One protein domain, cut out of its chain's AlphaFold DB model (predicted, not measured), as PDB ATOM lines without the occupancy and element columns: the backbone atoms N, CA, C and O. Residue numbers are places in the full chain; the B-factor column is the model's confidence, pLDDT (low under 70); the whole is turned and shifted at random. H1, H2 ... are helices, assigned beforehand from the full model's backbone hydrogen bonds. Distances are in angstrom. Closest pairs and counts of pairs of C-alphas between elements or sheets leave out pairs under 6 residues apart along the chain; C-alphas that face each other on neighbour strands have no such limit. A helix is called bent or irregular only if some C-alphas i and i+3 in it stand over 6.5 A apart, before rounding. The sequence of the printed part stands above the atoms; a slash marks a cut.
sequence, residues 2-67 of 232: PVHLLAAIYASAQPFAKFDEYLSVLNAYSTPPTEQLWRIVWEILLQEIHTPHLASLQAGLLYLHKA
ATOM      1  N   PRO A   2      12.385 -46.390  11.780       89.50
ATOM      2  CA  PRO A   2      13.694 -45.829  11.462       89.50
ATOM      3  C   PRO A   2      13.613 -44.768  10.357       89.50
ATOM      4  O   PRO A   2      12.674 -44.749   9.558       89.50
ATOM      5  N   VAL A   3      14.609 -43.879  10.322       91.56
ATOM      6  CA  VAL A   3      14.617 -42.682   9.461       91.56
ATOM      7  C   VAL A   3      14.637 -43.044   7.974       91.56
ATOM      8  O   VAL A   3      13.897 -42.445   7.199       91.56
ATOM      9  N   HIS A   4      15.420 -44.052   7.577       91.25
ATOM     10  CA  HIS A   4      15.514 -44.501   6.183       91.25
ATOM     11  C   HIS A   4      14.172 -45.024   5.653       91.25
ATOM     12  O   HIS A   4      13.781 -44.717   4.531       91.25
ATOM     13  N   LEU A   5      13.417 -45.757   6.474       92.81
ATOM     14  CA  LEU A   5      12.115 -46.282   6.077       92.81
ATOM     15  C   LEU A   5      11.108 -45.148   5.895       92.81
ATOM     16  O   LEU A   5      10.385 -45.112   4.904       92.81
ATOM     17  N   LEU A   6      11.102 -44.192   6.824       92.62
ATOM     18  CA  LEU A   6      10.227 -43.029   6.745       92.62
ATOM     19  C   LEU A   6      10.537 -42.172   5.507       92.62
ATOM     20  O   LEU A   6       9.626 -41.788   4.778       92.62
ATOM     21  N   ALA A   7      11.821 -41.922   5.237       91.94
ATOM     22  CA  ALA A   7      12.263 -41.194   4.052       91.94
ATOM     23  C   ALA A   7      11.848 -41.909   2.756       91.94
ATOM     24  O   ALA A   7      11.341 -41.257   1.844       91.94
ATOM     25  N   ALA A   8      11.994 -43.237   2.692       92.50
ATOM     26  CA  ALA A   8      11.574 -44.037   1.544       92.50
ATOM     27  C   ALA A   8      10.053 -43.984   1.328       92.50
ATOM     28  O   ALA A   8       9.600 -43.807   0.198       92.50
ATOM     29  N   ILE A   9       9.261 -44.062   2.403       92.44
ATOM     30  CA  ILE A   9       7.798 -43.942   2.332       92.44
ATOM     31  C   ILE A   9       7.410 -42.567   1.779       92.44
ATOM     32  O   ILE A   9       6.698 -42.510   0.777       92.44
ATOM     33  N   TYR A  10       7.921 -41.472   2.350       90.31
ATOM     34  CA  TYR A  10       7.618 -40.125   1.851       90.31
ATOM     35  C   TYR A  10       8.049 -39.928   0.397       90.31
ATOM     36  O   TYR A  10       7.284 -39.400  -0.408       90.31
ATOM     37  N   ALA A  11       9.244 -40.396   0.034       90.06
ATOM     38  CA  ALA A  11       9.751 -40.272  -1.325       90.06
ATOM     39  C   ALA A  11       8.925 -41.091  -2.336       90.06
ATOM     40  O   ALA A  11       8.702 -40.632  -3.455       90.06
ATOM     41  N   SER A  12       8.434 -42.271  -1.938       90.31
ATOM     42  CA  SER A  12       7.554 -43.114  -2.760       90.31
ATOM     43  C   SER A  12       6.128 -42.565  -2.881       90.31
ATOM     44  O   SER A  12       5.494 -42.735  -3.920       90.31
ATOM     45  N   ALA A  13       5.640 -41.858  -1.857       89.81
ATOM     46  CA  ALA A  13       4.325 -41.220  -1.849       89.81
ATOM     47  C   ALA A  13       4.289 -39.921  -2.672       89.81
ATOM     48  O   ALA A  13       3.239 -39.529  -3.181       89.81
ATOM     49  N   GLN A  14       5.434 -39.261  -2.848       87.25
ATOM     50  CA  GLN A  14       5.535 -37.959  -3.503       87.25
ATOM     51  C   GLN A  14       4.891 -37.864  -4.905       87.25
ATOM     52  O   GLN A  14       4.199 -36.878  -5.168       87.25
ATOM     53  N   PRO A  15       5.031 -38.847  -5.819       84.69
ATOM     54  CA  PRO A  15       4.363 -38.812  -7.124       84.69
ATOM     55  C   PRO A  15       2.831 -38.810  -7.038       84.69
ATOM     56  O   PRO A  15       2.168 -38.395  -7.993       84.69
ATOM     57  N   PHE A  16       2.273 -39.271  -5.915       86.19
ATOM     58  CA  PHE A  16       0.837 -39.340  -5.670       86.19
ATOM     59  C   PHE A  16       0.275 -38.070  -5.022       86.19
ATOM     60  O   PHE A  16      -0.933 -37.864  -5.076       86.19
ATOM     61  N   ALA A  17       1.125 -37.170  -4.512       85.31
ATOM     62  CA  ALA A  17       0.702 -35.898  -3.912       85.31
ATOM     63  C   ALA A  17      -0.135 -35.024  -4.868       85.31
ATOM     64  O   ALA A  17      -0.960 -34.231  -4.430       85.31
ATOM     65  N   LYS A  18       0.030 -35.200  -6.186       84.00
ATOM     66  CA  LYS A  18      -0.763 -34.508  -7.217       84.00
ATOM     67  C   LYS A  18      -2.248 -34.890  -7.241       84.00
ATOM     68  O   LYS A  18      -3.029 -34.176  -7.856       84.00
ATOM     69  N   PHE A  19      -2.613 -36.032  -6.659       85.50
ATOM     70  CA  PHE A  19      -3.993 -36.523  -6.631       85.50
ATOM     71  C   PHE A  19      -4.759 -36.069  -5.386       85.50
ATOM     72  O   PHE A  19      -5.957 -36.315  -5.295       85.50
ATOM     73  N   ASP A  20      -4.082 -35.419  -4.442       88.50
ATOM     74  CA  ASP A  20      -4.682 -34.882  -3.228       88.50
ATOM     75  C   ASP A  20      -4.969 -33.382  -3.389       88.50
ATOM     76  O   ASP A  20      -4.149 -32.632  -3.926       88.50
ATOM     77  N   GLU A  21      -6.140 -32.931  -2.938       86.56
ATOM     78  CA  GLU A  21      -6.596 -31.546  -3.113       86.56
ATOM     79  C   GLU A  21      -5.695 -30.539  -2.380       86.56
ATOM     80  O   GLU A  21      -5.397 -29.473  -2.913       86.56
ATOM     81  N   TYR A  22      -5.197 -30.888  -1.192       86.31
ATOM     82  CA  TYR A  22      -4.362 -30.004  -0.384       86.31
ATOM     83  C   TYR A  22      -2.882 -30.099  -0.776       86.31
ATOM     84  O   TYR A  22      -2.208 -29.084  -0.984       86.31
ATOM     85  N   LEU A  23      -2.361 -31.322  -0.909       84.44
ATOM     86  CA  LEU A  23      -0.947 -31.548  -1.204       84.44
ATOM     87  C   LEU A  23      -0.581 -31.152  -2.634       84.44
ATOM     88  O   LEU A  23       0.558 -30.749  -2.861       84.44
ATOM     89  N   SER A  24      -1.513 -31.211  -3.591       85.88
ATOM     90  CA  SER A  24      -1.255 -30.754  -4.963       85.88
ATOM     91  C   SER A  24      -0.954 -29.254  -5.021       85.88
ATOM     92  O   SER A  24      -0.019 -28.847  -5.715       85.88
ATOM     93  N   VAL A  25      -1.679 -28.448  -4.238       86.00
ATOM     94  CA  VAL A  25      -1.457 -27.003  -4.109       86.00
ATOM     95  C   VAL A  25      -0.121 -26.737  -3.425       86.00
ATOM     96  O   VAL A  25       0.694 -25.977  -3.944       86.00
ATOM     97  N   LEU A  26       0.155 -27.403  -2.300       84.25
ATOM     98  CA  LEU A  26       1.420 -27.231  -1.583       84.25
ATOM     99  C   LEU A  26       2.628 -27.627  -2.446       84.25
ATOM    100  O   LEU A  26       3.630 -26.915  -2.478       84.25
ATOM    101  N   ASN A  27       2.516 -28.722  -3.197       83.50
ATOM    102  CA  ASN A  27       3.558 -29.189  -4.105       83.50
ATOM    103  C   ASN A  27       3.807 -28.217  -5.274       83.50
ATOM    104  O   ASN A  27       4.912 -28.190  -5.805       83.50
ATOM    105  N   ALA A  28       2.819 -27.403  -5.667       79.75
ATOM    106  CA  ALA A  28       3.002 -26.365  -6.683       79.75
ATOM    107  C   ALA A  28       3.822 -25.164  -6.173       79.75
ATOM    108  O   ALA A  28       4.529 -24.534  -6.958       79.75
ATOM    109  N   TYR A  29       3.750 -24.854  -4.873       81.81
ATOM    110  CA  TYR A  29       4.497 -23.748  -4.256       81.81
ATOM    111  C   TYR A  29       5.863 -24.171  -3.709       81.81
ATOM    112  O   TYR A  29       6.829 -23.414  -3.790       81.81
ATOM    113  N   SER A  30       5.953 -25.375  -3.149       79.00
ATOM    114  CA  SER A  30       7.171 -25.925  -2.565       79.00
ATOM    115  C   SER A  30       7.306 -27.392  -2.949       79.00
ATOM    116  O   SER A  30       6.788 -28.272  -2.260       79.00
ATOM    117  N   THR A  31       8.012 -27.661  -4.045       78.00
ATOM    118  CA  THR A  31       8.349 -29.032  -4.434       78.00
ATOM    119  C   THR A  31       9.328 -29.605  -3.409       78.00
ATOM    120  O   THR A  31      10.452 -29.100  -3.299       78.00
ATOM    121  N   PRO A  32       8.961 -30.642  -2.639       78.88
ATOM    122  CA  PRO A  32       9.870 -31.218  -1.669       78.88
ATOM    123  C   PRO A  32      11.028 -31.925  -2.390       78.88
ATOM    124  O   PRO A  32      10.833 -32.552  -3.442       78.88
ATOM    125  N   PRO A  33      12.249 -31.854  -1.835       84.44
ATOM    126  CA  PRO A  33      13.443 -32.385  -2.476       84.44
ATOM    127  C   PRO A  33      13.466 -33.921  -2.409       84.44
ATOM    128  O   PRO A  33      14.107 -34.530  -1.555       84.44
ATOM    129  N   THR A  34      12.768 -34.563  -3.347       86.06
ATOM    130  CA  THR A  34      12.603 -36.030  -3.402       86.06
ATOM    131  C   THR A  34      13.942 -36.746  -3.579       86.06
ATOM    132  O   THR A  34      14.178 -37.801  -2.999       86.06
ATOM    133  N   GLU A  35      14.852 -36.154  -4.350       85.94
ATOM    134  CA  GLU A  35      16.201 -36.686  -4.575       85.94
ATOM    135  C   GLU A  35      17.024 -36.739  -3.289       85.94
ATOM    136  O   GLU A  35      17.734 -37.715  -3.051       85.94
ATOM    137  N   GLN A  36      16.891 -35.728  -2.426       88.81
ATOM    138  CA  GLN A  36      17.594 -35.698  -1.147       88.81
ATOM    139  C   GLN A  36      17.088 -36.802  -0.217       88.81
ATOM    140  O   GLN A  36      17.898 -37.442   0.446       88.81
ATOM    141  N   LEU A  37      15.777 -37.076  -0.218       90.44
ATOM    142  CA  LEU A  37      15.208 -38.195   0.536       90.44
ATOM    143  C   LEU A  37      15.778 -39.531   0.054       90.44
ATOM    144  O   LEU A  37      16.240 -40.323   0.869       90.44
ATOM    145  N   TRP A  38      15.825 -39.757  -1.261       91.19
ATOM    146  CA  TRP A  38      16.413 -40.981  -1.812       91.19
ATOM    147  C   TRP A  38      17.907 -41.116  -1.519       91.19
ATOM    148  O   TRP A  38      18.377 -42.225  -1.275       91.19
ATOM    149  N   ARG A  39      18.644 -40.002  -1.497       91.12
ATOM    150  CA  ARG A  39      20.054 -39.995  -1.101       91.12
ATOM    151  C   ARG A  39      20.232 -40.405   0.361       91.12
ATOM    152  O   ARG A  39      21.066 -41.256   0.636       91.12
ATOM    153  N   ILE A  40      19.407 -39.878   1.270       91.81
ATOM    154  CA  ILE A  40      19.416 -40.270   2.690       91.81
ATOM    155  C   ILE A  40      19.134 -41.771   2.838       91.81
ATOM    156  O   ILE A  40      19.831 -42.456   3.582       91.81
ATOM    157  N   VAL A  41      18.139 -42.296   2.110       92.44
ATOM    158  CA  VAL A  41      17.823 -43.736   2.113       92.44
ATOM    159  C   VAL A  41      19.038 -44.556   1.685       92.44
ATOM    160  O   VAL A  41      19.395 -45.507   2.373       92.44
ATOM    161  N   TRP A  42      19.681 -44.175   0.580       91.06
ATOM    162  CA  TRP A  42      20.842 -44.882   0.044       91.06
ATOM    163  C   TRP A  42      22.040 -44.865   1.001       91.06
ATOM    164  O   TRP A  42      22.631 -45.908   1.267       91.06
ATOM    165  N   GLU A  43      22.375 -43.698   1.555       92.94
ATOM    166  CA  GLU A  43      23.497 -43.533   2.485       92.94
ATOM    167  C   GLU A  43      23.317 -44.376   3.751       92.94
ATOM    168  O   GLU A  43      24.236 -45.094   4.146       92.94
ATOM    169  N   ILE A  44      22.125 -44.341   4.355       92.06
ATOM    170  CA  ILE A  44      21.831 -45.123   5.561       92.06
ATOM    171  C   ILE A  44      21.801 -46.620   5.242       92.06
ATOM    172  O   ILE A  44      22.347 -47.418   5.999       92.06
ATOM    173  N   LEU A  45      21.218 -47.018   4.107       91.56
ATOM    174  CA  LEU A  45      21.150 -48.427   3.719       91.56
ATOM    175  C   LEU A  45      22.545 -49.027   3.533       91.56
ATOM    176  O   LEU A  45      22.778 -50.146   3.982       91.56
ATOM    177  N   LEU A  46      23.478 -48.285   2.928       90.75
ATOM    178  CA  LEU A  46      24.868 -48.724   2.794       90.75
ATOM    179  C   LEU A  46      25.581 -48.855   4.148       90.75
ATOM    180  O   LEU A  46      26.398 -49.756   4.318       90.75
ATOM    181  N   GLN A  47      25.271 -47.991   5.118       91.44
ATOM    182  CA  GLN A  47      25.820 -48.086   6.475       91.44
ATOM    183  C   GLN A  47      25.270 -49.303   7.235       91.44
ATOM    184  O   GLN A  47      26.010 -49.977   7.949       91.44
ATOM    185  N   GLU A  48      23.986 -49.616   7.050       88.75
ATOM    186  CA  GLU A  48      23.295 -50.713   7.736       88.75
ATOM    187  C   GLU A  48      23.581 -52.106   7.142       88.75
ATOM    188  O   GLU A  48      23.113 -53.103   7.687       88.75
ATOM    189  N   ILE A  49      24.398 -52.223   6.083       89.19
ATOM    190  CA  ILE A  49      24.780 -53.527   5.496       89.19
ATOM    191  C   ILE A  49      25.408 -54.461   6.544       89.19
ATOM    192  O   ILE A  49      25.199 -55.673   6.499       89.19
ATOM    193  N   HIS A  50      26.164 -53.916   7.503       87.38
ATOM    194  CA  HIS A  50      26.817 -54.705   8.552       87.38
ATOM    195  C   HIS A  50      25.851 -55.228   9.624       87.38
ATOM    196  O   HIS A  50      26.164 -56.199  10.312       87.38
ATOM    197  N   THR A  51      24.687 -54.598   9.775       90.00
ATOM    198  CA  THR A  51      23.670 -54.947  10.772       90.00
ATOM    199  C   THR A  51      22.294 -54.872  10.117       90.00
ATOM    200  O   THR A  51      21.548 -53.921  10.356       90.00
ATOM    201  N   PRO A  52      21.955 -55.839   9.246       87.44
ATOM    202  CA  PRO A  52      20.722 -55.770   8.486       87.44
ATOM    203  C   PRO A  52      19.508 -55.865   9.411       87.44
ATOM    204  O   PRO A  52      19.465 -56.666  10.349       87.44
ATOM    205  N   HIS A  53      18.482 -55.078   9.100       91.56
ATOM    206  CA  HIS A  53      17.183 -55.130   9.759       91.56
ATOM    207  C   HIS A  53      16.060 -55.285   8.726       91.56
ATOM    208  O   HIS A  53      16.218 -54.956   7.548       91.56
ATOM    209  N   LEU A  54      14.881 -55.740   9.171       91.88
ATOM    210  CA  LEU A  54      13.697 -55.837   8.302       91.88
ATOM    211  C   LEU A  54      13.332 -54.478   7.681       91.88
ATOM    212  O   LEU A  54      12.893 -54.422   6.537       91.88
ATOM    213  N   ALA A  55      13.560 -53.384   8.412       92.31
ATOM    214  CA  ALA A  55      13.293 -52.032   7.935       92.31
ATOM    215  C   ALA A  55      14.278 -51.564   6.850       92.31
ATOM    216  O   ALA A  55      13.852 -50.931   5.882       92.31
ATOM    217  N   SER A  56      15.558 -51.935   6.959       92.75
ATOM    218  CA  SER A  56      16.573 -51.670   5.934       92.75
ATOM    219  C   SER A  56      16.184 -52.353   4.624       92.75
ATOM    220  O   SER A  56      16.254 -51.756   3.552       92.75
ATOM    221  N   LEU A  57      15.678 -53.587   4.721       93.88
ATOM    222  CA  LEU A  57      15.195 -54.352   3.577       93.88
ATOM    223  C   LEU A  57      13.925 -53.753   2.958       93.88
ATOM    224  O   LEU A  57      13.827 -53.651   1.738       93.88
ATOM    225  N   GLN A  58      12.973 -53.308   3.786       93.88
ATOM    226  CA  GLN A  58      11.780 -52.584   3.332       93.88
ATOM    227  C   GLN A  58      12.146 -51.305   2.572       93.88
ATOM    228  O   GLN A  58      11.640 -51.072   1.478       93.88
ATOM    229  N   ALA A  59      13.040 -50.486   3.129       93.50
ATOM    230  CA  ALA A  59      13.492 -49.265   2.474       93.50
ATOM    231  C   ALA A  59      14.283 -49.559   1.195       93.50
ATOM    232  O   ALA A  59      14.125 -48.847   0.207       93.50
ATOM    233  N   GLY A  60      15.075 -50.633   1.187       93.00
ATOM    234  CA  GLY A  60      15.780 -51.113   0.005       93.00
ATOM    235  C   GLY A  60      14.843 -51.541  -1.121       93.00
ATOM    236  O   GLY A  60      15.046 -51.139  -2.262       93.00
ATOM    237  N   LEU A  61      13.773 -52.275  -0.807       93.06
ATOM    238  CA  LEU A  61      12.719 -52.615  -1.770       93.06
ATOM    239  C   LEU A  61      12.003 -51.369  -2.306       93.06
ATOM    240  O   LEU A  61      11.792 -51.253  -3.508       93.06
ATOM    241  N   LEU A  62      11.684 -50.398  -1.448       92.75
ATOM    242  CA  LEU A  62      11.090 -49.133  -1.897       92.75
ATOM    243  C   LEU A  62      12.046 -48.341  -2.801       92.75
ATOM    244  O   LEU A  62      11.620 -47.783  -3.809       92.75
ATOM    245  N   TYR A  63      13.341 -48.324  -2.471       90.94
ATOM    246  CA  TYR A  63      14.380 -47.721  -3.307       90.94
ATOM    247  C   TYR A  63      14.487 -48.417  -4.666       90.94
ATOM    248  O   TYR A  63      14.652 -47.762  -5.691       90.94
ATOM    249  N   LEU A  64      14.331 -49.742  -4.688       90.88
ATOM    250  CA  LEU A  64      14.340 -50.555  -5.900       90.88
ATOM    251  C   LEU A  64      13.235 -50.156  -6.895       90.88
ATOM    252  O   LEU A  64      13.434 -50.257  -8.107       90.88
ATOM    253  N   HIS A  65      12.090 -49.705  -6.372       88.94
ATOM    254  CA  HIS A  65      10.911 -49.250  -7.120       88.94
ATOM    255  C   HIS A  65      10.857 -47.738  -7.348       88.94
ATOM    256  O   HIS A  65       9.861 -47.224  -7.863       88.94
ATOM    257  N   LYS A  66      11.916 -47.005  -6.992       86.06
ATOM    258  CA  LYS A  66      12.023 -45.572  -7.266       86.06
ATOM    259  C   LYS A  66      11.848 -45.301  -8.768       86.06
ATOM    260  O   LYS A  66      12.417 -45.990  -9.613       86.06
ATOM    261  N   ALA A  67      11.101 -44.247  -9.100       72.81
ATOM    262  CA  ALA A  67      10.963 -43.790 -10.480       72.81
ATOM    263  C   ALA A  67      12.335 -43.396 -11.074       72.81
ATOM    264  O   ALA A  67      13.109 -42.713 -10.393       72.81
TER     265      ALA A  67
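Overview. This is residues 2 to 67 of the 232 residues of the protein "Fungal_trans domain-containing protein" of Aspergillus flavus (strain ATCC 200026 / FGSC A1120 / IAM 13836 / NRRL 3357 / JCM 12722 / SRRC 167) (UniProt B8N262). Three helices, H1, H3 and H4, pack as a small up-and-down bundle with their centres in a triangle, and the far half of H1 reaches out of it to H2, a short helix set crosswise near one end of the rod. From H2 the chain returns to the bundle through residues 30 to 33. The printed part has 66 residues with four named helices, in the order H1, H2, H3, H4, and no named strand; the class is all helix. It is only just compact, close to loose, with a radius of gyration of the C-alphas of 13.0 A, and spans 42 by 19 by 16 A.

Arrangement. H1, residues 3 to 19, is the hub, touching three helices. It touches H3, residues 34 to 50, at a shallow tilt of 27 degrees, opposite ways; the closest C-alphas, those of His 4 and Val 41, are 4.7 A apart. H1 touches H4, residues 54 to 64, at a steep tilt of 41 degrees, the same way; the closest C-alphas, of Leu 5 and Ala 59, are 4.9 A apart. H3 and H4 form a helical hairpin at 45 degrees, a steep tilt; their closest C-alphas, of Leu 45 and Ser 56, are 6.0 A apart. H2, residues 21 to 29, and H1 touch only at the corner, through residues 17 to 18 of H1, about perpendicular at 78 degrees; the closest C-alphas, of Lys 18 and Ser 24, are 4.4 A apart. H2 is apart from H3 and H4. Every O i to N i+4 pair is within hydrogen-bond range in H4, against 9 of 13 in H1, 4 of 5 in H2 and 12 of 13 in H3.

Along the chain. H1 is 25.4 A long, from C-alpha 3 at (14.617, -42.682, 9.461), with a kink of 37 degrees near residue 13. It is only just irregular, C-alphas 12 and 15 being 6.9 A apart; H3, 26.3 A long, is irregular, C-alphas 47 and 50 being 7.0 A apart. H2 measures 13.6 A and H4 15.2 A, ending at C-alpha 64 at (14.340, -50.555, -5.900).

Size, cuts and confidence. The C-alphas farthest apart, of Glu 21 and His 50, are 42.3 A apart. The three links are tight, and the printed part has no cut. The mean pLDDT of the printed part is 88.5; no printed residue is under 70.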